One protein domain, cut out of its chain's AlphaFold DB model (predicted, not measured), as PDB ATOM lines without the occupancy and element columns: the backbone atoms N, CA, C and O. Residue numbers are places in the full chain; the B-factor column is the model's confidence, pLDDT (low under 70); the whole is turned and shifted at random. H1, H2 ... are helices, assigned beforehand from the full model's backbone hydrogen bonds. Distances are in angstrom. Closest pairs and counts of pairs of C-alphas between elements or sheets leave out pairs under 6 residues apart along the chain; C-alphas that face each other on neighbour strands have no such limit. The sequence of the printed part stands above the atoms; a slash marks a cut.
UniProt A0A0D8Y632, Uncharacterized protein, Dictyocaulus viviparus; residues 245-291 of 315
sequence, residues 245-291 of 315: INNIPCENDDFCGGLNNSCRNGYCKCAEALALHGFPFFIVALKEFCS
ATOM      1  N   ILE A 245     284.700 -27.913  14.488       97.75
ATOM      2  CA  ILE A 245     283.989 -26.653  14.717       97.75
ATOM      3  C   ILE A 245     284.170 -26.265  16.185       97.75
ATOM      4  O   ILE A 245     283.820 -27.017  17.090       97.75
ATOM      5  N   ASN A 246     284.743 -25.092  16.438       97.75
ATOM      6  CA  ASN A 246     285.054 -24.655  17.797       97.75
ATOM      7  C   ASN A 246     283.783 -24.292  18.589       97.75
ATOM      8  O   ASN A 246     282.821 -23.771  18.032       97.75
ATOM      9  N   ASN A 247     283.812 -24.510  19.905       97.81
ATOM     10  CA  ASN A 247     282.765 -24.182  20.878       97.81
ATOM     11  C   ASN A 247     281.384 -24.831  20.647       97.81
ATOM     12  O   ASN A 247     280.404 -24.381  21.239       97.81
ATOM     13  N   ILE A 248     281.282 -25.903  19.858       98.19
ATOM     14  CA  ILE A 248     280.049 -26.707  19.813       98.19
ATOM     15  C   ILE A 248     280.013 -27.702  20.985       98.19
ATOM     16  O   ILE A 248     281.078 -28.178  21.392       98.19
ATOM     17  N   PRO A 249     278.830 -28.028  21.539       98.56
ATOM     18  CA  PRO A 249     278.699 -29.072  22.549       98.56
ATOM     19  C   PRO A 249     279.160 -30.436  22.024       98.56
ATOM     20  O   PRO A 249     278.865 -30.792  20.883       98.56
ATOM     21  N   CYS A 250     279.847 -31.212  22.857       98.56
ATOM     22  CA  CYS A 250     280.369 -32.525  22.489       98.56
ATOM     23  C   CYS A 250     280.351 -33.504  23.670       98.56
ATOM     24  O   CYS A 250     280.509 -33.113  24.828       98.56
ATOM     25  N   GLU A 251     280.202 -34.794  23.364       98.56
ATOM     26  CA  GLU A 251     280.388 -35.886  24.334       98.56
ATOM     27  C   GLU A 251     281.771 -36.544  24.213       98.56
ATOM     28  O   GLU A 251     282.291 -37.109  25.175       98.56
ATOM     29  N   ASN A 252     282.354 -36.507  23.014       98.44
ATOM     30  CA  ASN A 252     283.651 -37.078  22.676       98.44
ATOM     31  C   ASN A 252     284.252 -36.343  21.464       98.44
ATOM     32  O   ASN A 252     283.603 -35.484  20.863       98.44
ATOM     33  N   ASP A 253     285.485 -36.695  21.104       98.19
ATOM     34  CA  ASP A 253     286.220 -36.070  19.999       98.19
ATOM     35  C   ASP A 253     285.568 -36.296  18.622       98.19
ATOM     36  O   ASP A 253     285.732 -35.460  17.735       98.19
ATOM     37  N   ASP A 254     284.769 -37.356  18.434       97.75
ATOM     38  CA  ASP A 254     284.085 -37.623  17.160       97.75
ATOM     39  C   ASP A 254     283.074 -36.510  16.826       97.75
ATOM     40  O   ASP A 254     282.941 -36.122  15.664       97.75
ATOM     41  N   PHE A 255     282.422 -35.926  17.841       97.94
ATOM     42  CA  PHE A 255     281.534 -34.764  17.669       97.94
ATOM     43  C   PHE A 255     282.285 -33.488  17.273       97.94
ATOM     44  O   PHE A 255     281.694 -32.585  16.687       97.94
ATOM     45  N   CYS A 256     283.587 -33.431  17.538       98.31
ATOM     46  CA  CYS A 256     284.478 -32.340  17.153       98.31
ATOM     47  C   CYS A 256     285.228 -32.649  15.847       98.31
ATOM     48  O   CYS A 256     286.352 -32.190  15.635       98.31
ATOM     49  N   GLY A 257     284.640 -33.480  14.983       96.88
ATOM     50  CA  GLY A 257     285.252 -33.882  13.719       96.88
ATOM     51  C   GLY A 257     286.416 -34.856  13.879       96.88
ATOM     52  O   GLY A 257     287.235 -34.957  12.971       96.88
ATOM     53  N   GLY A 258     286.522 -35.542  15.016       97.38
ATOM     54  CA  GLY A 258     287.527 -36.574  15.275       97.38
ATOM     55  C   GLY A 258     288.888 -36.056  15.736       97.38
ATOM     56  O   GLY A 258     289.787 -36.865  15.940       97.38
ATOM     57  N   LEU A 259     289.083 -34.743  15.916       98.06
ATOM     58  CA  LEU A 259     290.361 -34.204  16.394       98.06
ATOM     59  C   LEU A 259     290.648 -34.680  17.826       98.06
ATOM     60  O   LEU A 259     289.887 -34.388  18.747       98.06
ATOM     61  N   ASN A 260     291.771 -35.359  18.032       98.25
ATOM     62  CA  ASN A 260     292.127 -35.930  19.329       98.25
ATOM     63  C   ASN A 260     292.258 -34.853  20.421       98.25
ATOM     64  O   ASN A 260     292.962 -33.854  20.253       98.25
ATOM     65  N   ASN A 261     291.650 -35.105  21.583       98.06
ATOM     66  CA  ASN A 261     291.607 -34.223  22.755       98.06
ATOM     67  C   ASN A 261     290.921 -32.869  22.522       98.06
ATOM     68  O   ASN A 261     291.204 -31.907  23.248       98.06
ATOM     69  N   SER A 262     290.046 -32.780  21.521       98.25
ATOM     70  CA  SER A 262     289.312 -31.555  21.215       98.25
ATOM     71  C   SER A 262     288.054 -31.395  22.053       98.25
ATOM     72  O   SER A 262     287.711 -30.261  22.371       98.25
ATOM     73  N   CYS A 263     287.397 -32.467  22.488       98.62
ATOM     74  CA  CYS A 263     286.243 -32.350  23.368       98.62
ATOM     75  C   CYS A 263     286.682 -32.145  24.825       98.62
ATOM     76  O   CYS A 263     287.131 -33.074  25.500       98.62
ATOM     77  N   ARG A 264     286.552 -30.914  25.334       98.25
ATOM     78  CA  ARG A 264     286.956 -30.530  26.695       98.25
ATOM     79  C   ARG A 264     285.843 -29.775  27.399       98.25
ATOM     80  O   ARG A 264     285.287 -28.822  26.866       98.25
ATOM     81  N   ASN A 265     285.536 -30.194  28.627       98.00
ATOM     82  CA  ASN A 265     284.464 -29.613  29.442       98.00
ATOM     83  C   ASN A 265     283.101 -29.586  28.719       98.00
ATOM     84  O   ASN A 265     282.321 -28.660  28.910       98.00
ATOM     85  N   GLY A 266     282.832 -30.581  27.865       98.25
ATOM     86  CA  GLY A 266     281.596 -30.678  27.082       98.25
ATOM     87  C   GLY A 266     281.543 -29.792  25.835       98.25
ATOM     88  O   GLY A 266     280.476 -29.693  25.234       98.25
ATOM     89  N   TYR A 267     282.653 -29.161  25.433       98.69
ATOM     90  CA  TYR A 267     282.728 -28.318  24.237       98.69
ATOM     91  C   TYR A 267     283.970 -28.609  23.390       98.69
ATOM     92  O   TYR A 267     285.038 -28.927  23.913       98.69
ATOM     93  N   CYS A 268     283.859 -28.437  22.075       98.69
ATOM     94  CA  CYS A 268     284.990 -28.574  21.162       98.69
ATOM     95  C   CYS A 268     285.963 -27.394  21.296       98.69
ATOM     96  O   CYS A 268     285.596 -26.243  21.072       98.69
ATOM     97  N   LYS A 269     287.221 -27.677  21.629       98.38
ATOM     98  CA  LYS A 269     288.335 -26.733  21.770       98.38
ATOM     99  C   LYS A 269     289.395 -27.017  20.708       98.38
ATOM    100  O   LYS A 269     290.495 -27.482  20.995       98.38
ATOM    101  N   CYS A 270     289.046 -26.751  19.450       98.31
ATOM    102  CA  CYS A 270     289.844 -27.137  18.283       98.31
ATOM    103  C   CYS A 270     291.238 -26.495  18.269       98.31
ATOM    104  O   CYS A 270     292.234 -27.169  18.013       98.31
ATOM    105  N   ALA A 271     291.319 -25.195  18.577       97.81
ATOM    106  CA  ALA A 271     292.589 -24.470  18.615       97.81
ATOM    107  C   ALA A 271     293.508 -24.982  19.738       97.81
ATOM    108  O   ALA A 271     294.697 -25.185  19.510       97.81
ATOM    109  N   GLU A 272     292.951 -25.252  20.923       98.19
ATOM    110  CA  GLU A 272     293.706 -25.815  22.049       98.19
ATOM    111  C   GLU A 272     294.219 -27.221  21.726       98.19
ATOM    112  O   GLU A 272     295.380 -27.525  21.985       98.19
ATOM    113  N   ALA A 273     293.390 -28.070  21.112       98.06
ATOM    114  CA  ALA A 273     293.803 -29.409  20.705       98.06
ATOM    115  C   ALA A 273     294.933 -29.383  19.664       98.06
ATOM    116  O   ALA A 273     295.916 -30.108  19.808       98.06
ATOM    117  N   LEU A 274     294.862 -28.500  18.662       97.94
ATOM    118  CA  LEU A 274     295.955 -28.314  17.698       97.94
ATOM    119  C   LEU A 274     297.239 -27.786  18.361       97.94
ATOM    120  O   LEU A 274     298.334 -28.216  17.989       97.94
ATOM    121  N   ALA A 275     297.123 -26.936  19.384       98.06
ATOM    122  CA  ALA A 275     298.273 -26.477  20.163       98.06
ATOM    123  C   ALA A 275     298.988 -27.623  20.892       98.06
ATOM    124  O   ALA A 275     300.219 -27.665  20.897       98.06
ATOM    125  N   LEU A 276     298.249 -28.612  21.409       97.75
ATOM    126  CA  LEU A 276     298.837 -29.827  21.999       97.75
ATOM    127  C   LEU A 276     299.602 -30.676  20.975       97.75
ATOM    128  O   LEU A 276     300.494 -31.434  21.348       97.75
ATOM    129  N   HIS A 277     299.273 -30.534  19.691       96.75
ATOM    130  CA  HIS A 277     299.937 -31.210  18.579       96.75
ATOM    131  C   HIS A 277     301.061 -30.381  17.934       96.75
ATOM    132  O   HIS A 277     301.569 -30.755  16.876       96.75
ATOM    133  N   GLY A 278     301.485 -29.291  18.582       97.12
ATOM    134  CA  GLY A 278     302.630 -28.481  18.163       97.12
ATOM    135  C   GLY A 278     302.281 -27.249  17.327       97.12
ATOM    136  O   GLY A 278     303.194 -26.609  16.813       97.12
ATOM    137  N   PHE A 279     300.999 -26.888  17.204       97.25
ATOM    138  CA  PHE A 279     300.562 -25.683  16.489       97.25
ATOM    139  C   PHE A 279     300.069 -24.618  17.477       97.25
ATOM    140  O   PHE A 279     298.869 -24.550  17.742       97.25
ATOM    141  N   PRO A 280     300.960 -23.779  18.039       95.12
ATOM    142  CA  PRO A 280     300.628 -22.887  19.157       95.12
ATOM    143  C   PRO A 280     299.496 -21.904  18.842       95.12
ATOM    144  O   PRO A 280     298.786 -21.472  19.746       95.12
ATOM    145  N   PHE A 281     299.306 -21.574  17.562       94.31
ATOM    146  CA  PHE A 281     298.233 -20.708  17.095       94.31
ATOM    147  C   PHE A 281     297.444 -21.386  15.978       94.31
ATOM    148  O   PHE A 281     298.018 -22.004  15.078       94.31
ATOM    149  N   PHE A 282     296.125 -21.186  15.977       93.88
ATOM    150  CA  PHE A 282     295.241 -21.745  14.952       93.88
ATOM    151  C   PHE A 282     295.629 -21.292  13.537       93.88
ATOM    152  O   PHE A 282     295.613 -22.088  12.605       93.88
ATOM    153  N   ILE A 283     296.076 -20.042  13.378       94.94
ATOM    154  CA  ILE A 283     296.542 -19.524  12.084       94.94
ATOM    155  C   ILE A 283     297.786 -20.253  11.556       94.94
ATOM    156  O   ILE A 283     297.924 -20.424  10.347       94.94
ATOM    157  N   VAL A 284     298.674 -20.721  12.442       96.12
ATOM    158  CA  VAL A 284     299.849 -21.520  12.056       96.12
ATOM    159  C   VAL A 284     299.391 -22.897  11.588       96.12
ATOM    160  O   VAL A 284     299.806 -23.346  10.523       96.12
ATOM    161  N   ALA A 285     298.446 -23.524  12.301       97.12
ATOM    162  CA  ALA A 285     297.834 -24.772  11.845       97.12
ATOM    163  C   ALA A 285     297.179 -24.609  10.464       97.12
ATOM    164  O   ALA A 285     297.390 -25.445   9.588       97.12
ATOM    165  N   LEU A 286     296.441 -23.519  10.229       94.69
ATOM    166  CA  LEU A 286     295.817 -23.248   8.932       94.69
ATOM    167  C   LEU A 286     296.833 -23.134   7.790       94.69
ATOM    168  O   LEU A 286     296.575 -23.621   6.692       94.69
ATOM    169  N   LYS A 287     297.979 -22.495   8.045       95.94
ATOM    170  CA  LYS A 287     299.017 -22.252   7.034       95.94
ATOM    171  C   LYS A 287     299.921 -23.451   6.775       95.94
ATOM    172  O   LYS A 287     300.397 -23.589   5.656       95.94
ATOM    173  N   GLU A 288     300.186 -24.275   7.783       96.06
ATOM    174  CA  GLU A 288     301.241 -25.300   7.717       96.06
ATOM    175  C   GLU A 288     300.710 -26.736   7.776       96.06
ATOM    176  O   GLU A 288     301.415 -27.675   7.406       96.06
ATOM    177  N   PHE A 289     299.470 -26.933   8.223       96.62
ATOM    178  CA  PHE A 289     298.899 -28.258   8.449       96.62
ATOM    179  C   PHE A 289     297.582 -28.459   7.701       96.62
ATOM    180  O   PHE A 289     297.446 -29.405   6.921       96.62
ATOM    181  N   CYS A 290     296.621 -27.560   7.882       96.56
ATOM    182  CA  CYS A 290     295.294 -27.670   7.295       96.56
ATOM    183  C   CYS A 290     295.346 -27.516   5.781       96.56
ATOM    184  O   CYS A 290     295.850 -26.524   5.266       96.56
ATOM    185  N   SER A 291     294.804 -28.488   5.053       94.25
ATOM    186  CA  SER A 291     294.911 -28.560   3.587       94.25
ATOM    187  C   SER A 291     296.346 -28.575   3.026       94.25
ATOM    188  O   SER A 291     296.517 -28.476   1.816       94.25
TER     189      SER A 291
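This is residues 245 to 291 of the 315 residues of an uncharacterized protein of Dictyocaulus viviparus (UniProt A0A0D8Y632). Little regular structure is found here: at one end of an elongated domain lies a body of loops with the short H1, and at the other H2 and H3 meet near their first residues as a V. The printed part has 47 residues, with three helices in the order H1, H2, H3 and no named strand. The class is all helix, though named elements hold only 18 residues. The whole is compact, radius of gyration of the C-alphas 10.1 A, spanning 29 by 18 by 15 A.

Find C-alpha 253 at (286.220, -36.070, 19.999); there H1, residues 253 to 256, begins, 5.0 A long. H2, residues 270 to 276, measures 10.1 A. H3, residues 282 to 288, measures 10.0 A and ends at C-alpha 288, (301.241, -25.300, 7.717).

H1 and H2 are close but not clearly touching; their closest C-alphas, Cys 256 and Cys 270, are 7.6 A apart. Between them, residues 263 to 264 pair antiparallel with 267 to 268. H2 and H3 touch, closest at the C-alphas of Ala 271 and Phe 282, 5.3 A. They run the same way at a steep tilt of 69 degrees, only just short of about perpendicular. H1 and H3 are apart. In H2 and H3 every O i to N i+4 pair is within hydrogen-bond range; H1 is too short for one.

The farthest C-alphas, Glu 251 and Lys 287, are 28.8 A apart. H1 to H2 is a long link, H2 to H3 a tight one. The printed part has no cut, and no printed residue is under 70 in pLDDT.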